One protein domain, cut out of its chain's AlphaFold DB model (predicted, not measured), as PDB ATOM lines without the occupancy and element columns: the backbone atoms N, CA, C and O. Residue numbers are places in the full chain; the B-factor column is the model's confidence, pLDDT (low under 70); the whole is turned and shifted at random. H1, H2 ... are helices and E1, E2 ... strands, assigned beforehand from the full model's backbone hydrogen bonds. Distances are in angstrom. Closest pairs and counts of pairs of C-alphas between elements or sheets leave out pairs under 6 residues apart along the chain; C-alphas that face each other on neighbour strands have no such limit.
ATOM      1  N   VAL A  10      46.859  25.892  10.227       96.56
ATOM      2  CA  VAL A  10      47.084  26.131   8.805       96.56
ATOM      3  C   VAL A  10      46.951  27.624   8.551       96.56
ATOM      4  O   VAL A  10      45.943  28.227   8.906       96.56
ATOM      5  N   VAL A  11      47.956  28.229   7.925       96.56
ATOM      6  CA  VAL A  11      48.003  29.678   7.711       96.56
ATOM      7  C   VAL A  11      48.074  29.983   6.223       96.56
ATOM      8  O   VAL A  11      49.032  29.598   5.555       96.56
ATOM      9  N   PHE A  12      47.091  30.717   5.711       96.81
ATOM     10  CA  PHE A  12      47.179  31.373   4.411       96.81
ATOM     11  C   PHE A  12      47.903  32.701   4.606       96.81
ATOM     12  O   PHE A  12      47.362  33.616   5.221       96.81
ATOM     13  N   GLN A  13      49.119  32.815   4.090       96.88
ATOM     14  CA  GLN A  13      49.868  34.065   4.024       96.88
ATOM     15  C   GLN A  13      49.513  34.776   2.727       96.88
ATOM     16  O   GLN A  13      49.713  34.227   1.649       96.88
ATOM     17  N   LEU A  14      48.949  35.970   2.820       95.62
ATOM     18  CA  LEU A  14      48.380  36.676   1.682       95.62
ATOM     19  C   LEU A  14      49.402  37.605   1.034       95.62
ATOM     20  O   LEU A  14      50.219  38.229   1.709       95.62
ATOM     21  N   THR A  15      49.305  37.761  -0.284       92.06
ATOM     22  CA  THR A  15      50.025  38.827  -0.990       92.06
ATOM     23  C   THR A  15      49.473  40.208  -0.608       92.06
ATOM     24  O   THR A  15      48.335  40.297  -0.140       92.06
ATOM     25  N   PRO A  16      50.206  41.313  -0.860       91.31
ATOM     26  CA  PRO A  16      49.724  42.666  -0.551       91.31
ATOM     27  C   PRO A  16      48.367  43.010  -1.185       91.31
ATOM     28  O   PRO A  16      47.544  43.681  -0.574       91.31
ATOM     29  N   THR A  17      48.093  42.491  -2.384       90.31
ATOM     30  CA  THR A  17      46.803  42.641  -3.082       90.31
ATOM     31  C   THR A  17      45.684  41.773  -2.506       90.31
ATOM     32  O   THR A  17      44.533  41.928  -2.900       90.31
ATOM     33  N   ARG A  18      46.012  40.827  -1.617       89.56
ATOM     34  CA  ARG A  18      45.082  39.894  -0.959       89.56
ATOM     35  C   ARG A  18      44.297  39.008  -1.934       89.56
ATOM     36  O   ARG A  18      43.236  38.488  -1.608       89.56
ATOM     37  N   THR A  19      44.843  38.807  -3.133       88.56
ATOM     38  CA  THR A  19      44.264  37.948  -4.180       88.56
ATOM     39  C   THR A  19      44.926  36.577  -4.261       88.56
ATOM     40  O   THR A  19      44.323  35.631  -4.771       88.56
ATOM     41  N   ARG A  20      46.158  36.452  -3.758       92.88
ATOM     42  CA  ARG A  20      46.954  35.223  -3.773       92.88
ATOM     43  C   ARG A  20      47.438  34.871  -2.374       92.88
ATOM     44  O   ARG A  20      47.477  35.738  -1.500       92.88
ATOM     45  N   PHE A  21      47.814  33.610  -2.187       95.25
ATOM     46  CA  PHE A  21      48.329  33.115  -0.918       95.25
ATOM     47  C   PHE A  21      49.506  32.147  -1.078       95.25
ATOM     48  O   PHE A  21      49.640  31.489  -2.111       95.25
ATOM     49  N   ASP A  22      50.273  32.012   0.004       97.31
ATOM     50  CA  ASP A  22      51.110  30.862   0.340       97.31
ATOM     51  C   ASP A  22      50.506  30.140   1.555       97.31
ATOM     52  O   ASP A  22      50.221  30.758   2.577       97.31
ATOM     53  N   LEU A  23      50.271  28.832   1.448       97.25
ATOM     54  CA  LEU A  23      49.688  28.016   2.509       97.25
ATOM     55  C   LEU A  23      50.795  27.343   3.299       97.25
ATOM     56  O   LEU A  23      51.597  26.591   2.742       97.25
ATOM     57  N   VAL A  24      50.807  27.587   4.603       97.88
ATOM     58  CA  VAL A  24      51.802  27.057   5.529       97.88
ATOM     59  C   VAL A  24      51.113  26.157   6.545       97.88
ATOM     60  O   VAL A  24      50.190  26.579   7.237       97.88
ATOM     61  N   LEU A  25      51.573  24.913   6.635       97.69
ATOM     62  CA  LEU A  25      51.131  23.939   7.630       97.69
ATOM     63  C   LEU A  25      52.034  24.033   8.855       97.69
ATOM     64  O   LEU A  25      53.258  24.099   8.711       97.69
ATOM     65  N   ILE A  26      51.440  24.017  10.044       96.81
ATOM     66  CA  ILE A  26      52.155  24.073  11.317       96.81
ATOM     67  C   ILE A  26      51.800  22.824  12.121       96.81
ATOM     68  O   ILE A  26      50.622  22.542  12.316       96.81
ATOM     69  N   ALA A  27      52.807  22.065  12.549       95.00
ATOM     70  CA  ALA A  27      52.631  20.868  13.371       95.00
ATOM     71  C   ALA A  27      53.833  20.656  14.293       95.00
ATOM     72  O   ALA A  27      54.971  20.588  13.814       95.00
ATOM     73  N   ASN A  28      53.590  20.513  15.595       90.88
ATOM     74  CA  ASN A  28      54.612  20.395  16.635       90.88
ATOM     75  C   ASN A  28      55.725  21.450  16.477       90.88
ATOM     76  O   ASN A  28      56.914  21.131  16.485       90.88
ATOM     77  N   GLY A  29      55.339  22.705  16.219       89.25
ATOM     78  CA  GLY A  29      56.267  23.827  16.009       89.25
ATOM     79  C   GLY A  29      57.031  23.821  14.675       89.25
ATOM     80  O   GLY A  29      57.720  24.791  14.356       89.25
ATOM     81  N   ARG A  30      56.897  22.775  13.849       94.44
ATOM     82  CA  ARG A  30      57.470  22.729  12.498       94.44
ATOM     83  C   ARG A  30      56.544  23.442  11.525       94.44
ATOM     84  O   ARG A  30      55.335  23.254  11.588       94.44
ATOM     85  N   LYS A  31      57.121  24.199  10.590       96.31
ATOM     86  CA  LYS A  31      56.390  24.892   9.520       96.31
ATOM     87  C   LYS A  31      56.782  24.327   8.158       96.31
ATOM     88  O   LYS A  31      57.963  24.119   7.896       96.31
ATOM     89  N   GLU A  32      55.801  24.098   7.294       96.12
ATOM     90  CA  GLU A  32      55.994  23.612   5.924       96.12
ATOM     91  C   GLU A  32      55.119  24.425   4.971       96.12
ATOM     92  O   GLU A  32      53.896  24.428   5.106       96.12
ATOM     93  N   LYS A  33      55.729  25.103   3.991       96.44
ATOM     94  CA  LYS A  33      54.973  25.671   2.872       96.44
ATOM     95  C   LYS A  33      54.472  24.520   2.006       96.44
ATOM     96  O   LYS A  33      55.268  23.719   1.525       96.44
ATOM     97  N   PHE A  34      53.161  24.449   1.826       95.88
ATOM     98  CA  PHE A  34      52.492  23.323   1.188       95.88
ATOM     99  C   PHE A  34      51.945  23.661  -0.200       95.88
ATOM    100  O   PHE A  34      52.098  22.871  -1.124       95.88
ATOM    101  N   ALA A  35      51.322  24.829  -0.361       95.06
ATOM    102  CA  ALA A  35      50.710  25.236  -1.622       95.06
ATOM    103  C   ALA A  35      50.765  26.755  -1.799       95.06
ATOM    104  O   ALA A  35      51.013  27.490  -0.846       95.06
ATOM    105  N   SER A  36      50.507  27.224  -3.012       94.81
ATOM    106  CA  SER A  36      50.276  28.633  -3.313       94.81
ATOM    107  C   SER A  36      49.229  28.752  -4.413       94.81
ATOM    108  O   SER A  36      49.035  27.819  -5.194       94.81
ATOM    109  N   GLY A  37      48.512  29.872  -4.472       92.12
ATOM    110  CA  GLY A  37      47.430  29.998  -5.446       92.12
ATOM    111  C   GLY A  37      46.558  31.230  -5.286       92.12
ATOM    112  O   GLY A  37      46.916  32.187  -4.600       92.12
ATOM    113  N   LEU A  38      45.414  31.209  -5.972       90.75
ATOM    114  CA  LEU A  38      44.369  32.223  -5.853       90.75
ATOM    115  C   LEU A  38      43.572  32.003  -4.572       90.75
ATOM    116  O   LEU A  38      43.161  30.885  -4.285       90.75
ATOM    117  N   LEU A  39      43.294  33.075  -3.836       91.12
ATOM    118  CA  LEU A  39      42.541  32.994  -2.584       91.12
ATOM    119  C   LEU A  39      41.029  32.828  -2.812       91.12
ATOM    120  O   LEU A  39      40.354  32.184  -2.015       91.12
ATOM    121  N   LYS A  40      40.494  33.382  -3.908       89.62
ATOM    122  CA  LYS A  40      39.048  33.437  -4.190       89.62
ATOM    123  C   LYS A  40      38.330  32.075  -4.084       89.62
ATOM    124  O   LYS A  40      37.299  32.048  -3.416       89.62
ATOM    125  N   PRO A  41      38.846  30.963  -4.651       89.06
ATOM    126  CA  PRO A  41      38.203  29.651  -4.517       89.06
ATOM    127  C   PRO A  41      38.054  29.207  -3.057       89.06
ATOM    128  O   PRO A  41      37.036  28.648  -2.670       89.06
ATOM    129  N   PHE A  42      39.031  29.522  -2.205       91.00
ATOM    130  CA  PHE A  42      38.979  29.178  -0.787       91.00
ATOM    131  C   PHE A  42      37.941  30.014  -0.039       91.00
ATOM    132  O   PHE A  42      37.207  29.468   0.776       91.00
ATOM    133  N   LEU A  43      37.822  31.311  -0.344       90.06
ATOM    134  CA  LEU A  43      36.813  32.176   0.283       90.06
ATOM    135  C   LEU A  43      35.378  31.731  -0.022       90.06
ATOM    136  O   LEU A  43      34.506  31.940   0.812       90.06
ATOM    137  N   ALA A  44      35.141  31.104  -1.178       87.12
ATOM    138  CA  ALA A  44      33.826  30.579  -1.541       87.12
ATOM    139  C   ALA A  44      33.388  29.389  -0.665       87.12
ATOM    140  O   ALA A  44      32.195  29.186  -0.467       87.12
ATOM    141  N   HIS A  45      34.337  28.622  -0.118       85.19
ATOM    142  CA  HIS A  45      34.054  27.377   0.613       85.19
ATOM    143  C   HIS A  45      34.440  27.410   2.094       85.19
ATOM    144  O   HIS A  45      34.143  26.473   2.834       85.19
ATOM    145  N   LEU A  46      35.108  28.468   2.549       89.31
ATOM    146  CA  LEU A  46      35.675  28.553   3.888       89.31
ATOM    147  C   LEU A  46      35.193  29.826   4.584       89.31
ATOM    148  O   LEU A  46      35.858  30.862   4.557       89.31
ATOM    149  N   LYS A  47      34.046  29.729   5.267       87.44
ATOM    150  CA  LYS A  47      33.432  30.857   5.989       87.44
ATOM    151  C   LYS A  47      34.401  31.542   6.960       87.44
ATOM    152  O   LYS A  47      34.500  32.762   6.972       87.44
ATOM    153  N   ALA A  48      35.200  30.765   7.696       85.38
ATOM    154  CA  ALA A  48      36.215  31.309   8.600       85.38
ATOM    155  C   ALA A  48      37.235  32.214   7.880       85.38
ATOM    156  O   ALA A  48      37.660  33.233   8.425       85.38
ATOM    157  N   ALA A  49      37.598  31.882   6.637       88.25
ATOM    158  CA  ALA A  49      38.479  32.713   5.827       88.25
ATOM    159  C   ALA A  49      37.783  33.986   5.334       88.25
ATOM    160  O   ALA A  49      38.408  35.046   5.321       88.25
ATOM    161  N   GLN A  50      36.494  33.909   4.991       90.12
ATOM    162  CA  GLN A  50      35.681  35.079   4.649       90.12
ATOM    163  C   GLN A  50      35.571  36.064   5.829       90.12
ATOM    164  O   GLN A  50      35.765  37.270   5.667       90.12
ATOM    165  N   ASP A  51      35.355  35.551   7.038       89.62
ATOM    166  CA  ASP A  51      35.260  36.378   8.241       89.62
ATOM    167  C   ASP A  51      36.612  37.019   8.597       89.62
ATOM    168  O   ASP A  51      36.671  38.165   9.047       89.62
ATOM    169  N   GLN A  52      37.726  36.307   8.393       89.62
ATOM    170  CA  GLN A  52      39.064  36.840   8.663       89.62
ATOM    171  C   GLN A  52      39.553  37.817   7.588       89.62
ATOM    172  O   GLN A  52      40.194  38.815   7.930       89.62
ATOM    173  N   ILE A  53      39.224  37.611   6.306       87.50
ATOM    174  CA  ILE A  53      39.602  38.565   5.253       87.50
ATOM    175  C   ILE A  53      38.876  39.909   5.433       87.50
ATOM    176  O   ILE A  53      39.483  40.962   5.213       87.50
ATOM    177  N   ALA A  54      37.636  39.900   5.931       86.12
ATOM    178  CA  ALA A  54      36.886  41.118   6.241       86.12
ATOM    179  C   ALA A  54      37.569  41.990   7.314       86.12
ATOM    180  O   ALA A  54      37.451  43.211   7.283       86.12
ATOM    181  N   LYS A  55      38.357  41.387   8.218       87.69
ATOM    182  CA  LYS A  55      39.069  42.086   9.306       87.69
ATOM    183  C   LYS A  55      40.333  42.838   8.861       87.69
ATOM    184  O   LYS A  55      40.953  43.504   9.680       87.69
ATOM    185  N   GLY A  56      40.736  42.740   7.591       80.94
ATOM    186  CA  GLY A  56      41.817  43.572   7.037       80.94
ATOM    187  C   GLY A  56      43.259  43.052   7.191       80.94
ATOM    188  O   GLY A  56      44.186  43.788   6.876       80.94
ATOM    189  N   GLY A  57      43.482  41.804   7.624       88.81
ATOM    190  CA  GLY A  57      44.829  41.220   7.774       88.81
ATOM    191  C   GLY A  57      45.448  40.618   6.496       88.81
ATOM    192  O   GLY A  57      44.749  40.349   5.512       88.81
ATOM    193  N   TYR A  58      46.761  40.350   6.544       93.00
ATOM    194  CA  TYR A  58      47.535  39.633   5.506       93.00
ATOM    195  C   TYR A  58      47.708  38.137   5.794       93.00
ATOM    196  O   TYR A  58      48.497  37.457   5.144       93.00
ATOM    197  N   SER A  59      46.993  37.610   6.780       94.12
ATOM    198  CA  SER A  59      47.038  36.196   7.119       94.12
ATOM    199  C   SER A  59      45.676  35.711   7.565       94.12
ATOM    200  O   SER A  59      44.981  36.416   8.297       94.12
ATOM    201  N   ILE A  60      45.333  34.499   7.152       94.81
ATOM    202  CA  ILE A  60      44.147  33.783   7.613       94.81
ATOM    203  C   ILE A  60      44.643  32.517   8.295       94.81
ATOM    204  O   ILE A  60      45.339  31.718   7.670       94.81
ATOM    205  N   THR A  61      44.301  32.345   9.564       94.81
ATOM    206  CA  THR A  61      44.715  31.199  10.373       94.81
ATOM    207  C   THR A  61      43.508  30.322  10.644       94.81
ATOM    208  O   THR A  61      42.511  30.778  11.205       94.81
ATOM    209  N   LEU A  62      43.625  29.059  10.246       92.88
ATOM    210  CA  LEU A  62      42.715  27.989  10.609       92.88
ATOM    211  C   LEU A  62      43.356  27.159  11.708       92.88
ATOM    212  O   LEU A  62      44.445  26.609  11.534       92.88
ATOM    213  N   GLU A  63      42.650  27.048  12.816       91.50
ATOM    214  CA  GLU A  63      43.038  26.246  13.962       91.50
ATOM    215  C   GLU A  63      41.841  25.403  14.401       91.50
ATOM    216  O   GLU A  63      40.687  25.809  14.208       91.50
ATOM    217  N   PRO A  64      42.084  24.203  14.934       87.75
ATOM    218  CA  PRO A  64      41.014  23.400  15.477       87.75
ATOM    219  C   PRO A  64      40.427  24.043  16.733       87.75
ATOM    220  O   PRO A  64      41.122  24.719  17.489       87.75
ATOM    221  N   SER A  65      39.137  23.811  16.969       84.31
ATOM    222  CA  SER A  65      38.446  24.344  18.141       84.31
ATOM    223  C   SER A  65      39.116  23.871  19.429       84.31
ATOM    224  O   SER A  65      39.269  22.669  19.664       84.31
ATOM    225  N   SER A  66      39.496  24.824  20.276       76.56
ATOM    226  CA  SER A  66      40.093  24.539  21.575       76.56
ATOM    227  C   SER A  66      39.131  23.710  22.432       76.56
ATOM    228  O   SER A  66      37.948  24.022  22.556       76.56
ATOM    229  N   GLY A  67      39.642  22.618  23.003       71.06
ATOM    230  CA  GLY A  67      38.873  21.723  23.873       71.06
ATOM    231  C   GLY A  67      38.255  20.498  23.193       71.06
ATOM    232  O   GLY A  67      37.722  19.648  23.901       71.06
ATOM    233  N   PHE A  68      38.370  20.351  21.869       75.06
ATOM    234  CA  PHE A  68      37.935  19.143  21.162       75.06
ATOM    235  C   PHE A  68      39.114  18.398  20.546       75.06
ATOM    236  O   PHE A  68      39.982  18.997  19.910       75.06
ATOM    237  N   ASP A  69      39.119  17.071  20.692       82.00
ATOM    238  CA  ASP A  69      40.017  16.246  19.893       82.00
ATOM    239  C   ASP A  69      39.529  16.241  18.440       82.00
ATOM    240  O   ASP A  69      38.419  15.805  18.135       82.00
ATOM    241  N   VAL A  70      40.360  16.754  17.538       87.94
ATOM    242  CA  VAL A  70      40.064  16.932  16.108       87.94
ATOM    243  C   VAL A  70      40.918  15.982  15.256       87.94
ATOM    244  O   VAL A  70      41.813  16.418  14.526       87.94
ATOM    245  N   PRO A  71      40.673  14.658  15.299       89.75
ATOM    246  CA  PRO A  71      41.513  13.672  14.615       89.75
ATOM    247  C   PRO A  71      41.574  13.863  13.096       89.75
ATOM    248  O   PRO A  71      42.502  13.383  12.451       89.75
ATOM    249  N   TRP A  72      40.604  14.572  12.518       92.62
ATOM    250  CA  TRP A  72      40.526  14.839  11.087       92.62
ATOM    251  C   TRP A  72      41.470  15.959  10.619       92.62
ATOM    252  O   TRP A  72      41.783  16.006   9.424       92.62
ATOM    253  N   PHE A  73      41.947  16.835  11.518       94.69
ATOM    254  CA  PHE A  73      42.776  17.999  11.179       94.69
ATOM    255  C   PHE A  73      44.246  17.596  10.979       94.69
ATOM    256  O   PHE A  73      45.134  17.825  11.802       94.69
ATOM    257  N   THR A  74      44.482  16.919   9.859       96.25
ATOM    258  CA  THR A  74      45.773  16.343   9.470       96.25
ATOM    259  C   THR A  74      46.245  16.903   8.135       96.25
ATOM    260  O   THR A  74      45.446  17.399   7.333       96.25
ATOM    261  N   ARG A  75      47.543  16.761   7.846       96.12
ATOM    262  CA  ARG A  75      48.129  17.136   6.547       96.12
ATOM    263  C   ARG A  75      47.363  16.537   5.369       96.12
ATOM    264  O   ARG A  75      47.073  17.251   4.418       96.12
ATOM    265  N   GLY A  76      47.033  15.247   5.429       96.75
ATOM    266  CA  GLY A  76      46.350  14.546   4.342       96.75
ATOM    267  C   GLY A  76      44.949  15.095   4.077       96.75
ATOM    268  O   GLY A  76      44.516  15.155   2.927       96.75
ATOM    269  N   THR A  77      44.243  15.544   5.117       95.81
ATOM    270  CA  THR A  77      42.946  16.210   4.947       95.81
ATOM    271  C   THR A  77      43.101  17.573   4.289       95.81
ATOM    272  O   THR A  77      42.378  17.864   3.338       95.81
ATOM    273  N   VAL A  78      44.073  18.377   4.729       95.31
ATOM    274  CA  VAL A  78      44.353  19.682   4.108       95.31
ATOM    275  C   VAL A  78      44.780  19.516   2.650       95.31
ATOM    276  O   VAL A  78      44.313  20.250   1.790       95.31
ATOM    277  N   GLU A  79      45.598  18.512   2.344       95.06
ATOM    278  CA  GLU A  79      46.008  18.180   0.980       95.06
ATOM    279  C   GLU A  79      44.813  17.845   0.078       95.06
ATOM    280  O   GLU A  79      44.706  18.389  -1.023       95.06
ATOM    281  N   ARG A  80      43.889  16.994   0.544       93.88
ATOM    282  CA  ARG A  80      42.654  16.679  -0.191       93.88
ATOM    283  C   ARG A  80      41.785  17.915  -0.394       93.88
ATOM    284  O   ARG A  80      41.308  18.130  -1.503       93.88
ATOM    285  N   PHE A  81      41.619  18.731   0.642       92.25
ATOM    286  CA  PHE A  81      40.849  19.971   0.569       92.25
ATOM    287  C   PHE A  81      41.445  20.955  -0.443       92.25
ATOM    288  O   PHE A  81      40.734  21.452  -1.311       92.25
ATOM    289  N   VAL A  82      42.757  21.195  -0.385       92.38
ATOM    290  CA  VAL A  82      43.450  22.085  -1.325       92.38
ATOM    291  C   VAL A  82      43.307  21.579  -2.753       92.38
ATOM    292  O   VAL A  82      42.983  22.375  -3.630       92.38
ATOM    293  N   ARG A  83      43.499  20.274  -2.999       90.56
ATOM    294  CA  ARG A  83      43.262  19.687  -4.326       90.56
ATOM    295  C   ARG A  83      41.827  19.916  -4.784       90.56
ATOM    296  O   ARG A  83      41.633  20.386  -5.895       90.56
ATOM    297  N   PHE A  84      40.848  19.634  -3.928       88.06
ATOM    298  CA  PHE A  84      39.433  19.791  -4.253       88.06
ATOM    299  C   PHE A  84      39.092  21.235  -4.647       88.06
ATOM    300  O   PHE A  84      38.567  21.466  -5.728       88.06
ATOM    301  N   VAL A  85      39.477  22.212  -3.822       86.75
ATOM    302  CA  VAL A  85      39.183  23.634  -4.064       86.75
ATOM    303  C   VAL A  85      39.976  24.211  -5.242       86.75
ATOM    304  O   VAL A  85      39.513  25.134  -5.907       86.75
ATOM    305  N   SER A  86      41.172  23.684  -5.515       83.38
ATOM    306  CA  SER A  86      42.033  24.177  -6.602       83.38
ATOM    307  C   SER A  86      41.738  23.541  -7.962       83.38
ATOM    308  O   SER A  86      42.391  23.914  -8.932       83.38
ATOM    309  N   THR A  87      40.802  22.589  -8.040       80.06
ATOM    310  CA  THR A  87      40.441  21.892  -9.284       80.06
ATOM    311  C   THR A  87      39.110  22.458  -9.795       80.06
ATOM    312  O   THR A  87      38.049  21.978  -9.375       80.06
ATOM    313  N   PRO A  88      39.129  23.510 -10.639       62.38
ATOM    314  CA  PRO A  88      37.918  24.214 -11.068       62.38
ATOM    315  C   PRO A  88      36.905  23.288 -11.750       62.38
ATOM    316  O   PRO A  88      35.706  23.478 -11.583       62.38
TER     317      PRO A  88
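This is residues 10 to 88 of the 152 residues of an uncharacterized protein of Sorghum bicolor (UniProt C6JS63). A strongly twisted wall of four strands has two helices over one face, H3 over E3 and E2 and H2 over E4, and its other face is bare. Short H1 bridges H2 and H3, and residues 65 to 71 stick out as a free loop. The printed part has 79 residues in the order E1 E2 E3 H1 H2 E4 H3; the antiparallel sheet runs E3 E2 E1 E4, and the class is mixed, helices and strands. It is compact, with a radius of gyration of the C-alphas of 12.4 A and spans of 34 by 27 by 23 A.

E1, residues 10 to 14, E2, residues 20 to 27, and E3, residues 30 to 38, form a meander, each strand the antiparallel neighbour of the one before, in two hairpins. N 11 and O 24 are 2.9 A apart, and N 23 and O 35 are 2.8 A apart, both within hydrogen-bond range. H1, residues 40 to 45, is not on the sheet. H2, residues 47 to 54, touches H1 only at the corner, with Leu 43 and Gln 50 closest at 5.4 A between C-alphas. E4, residues 59 to 62, is antiparallel to E1, with N 12 and O 60 at 2.8 A. H2 is on the sheet over E4, at a height of 8.5 A. H3, residues 75 to 86, is on the same face, 9.9 A high, along E2 at 2 degrees on the local plane. With residues 85 to 86 alone it touches H1, the closest C-alphas being Pro 41 and Val 85, 6.1 A apart. In H2 and H3 every O i to N i+4 pair is within hydrogen-bond range; in H1, 1 of 2.

E1 begins at C-alpha 10 (47.084, 26.131, 8.805). E2 is 23.1 A long and E3 24.5 A. H3 is 16.1 A long and ends at C-alpha 86 (42.033, 24.177, -6.602).

The C-alphas farthest apart, those of Thr 17 and Asp 69, are 35.6 A apart. The printed part has no cut. E4 to H3 is the long link. Residue 88 alone has pLDDT under 70.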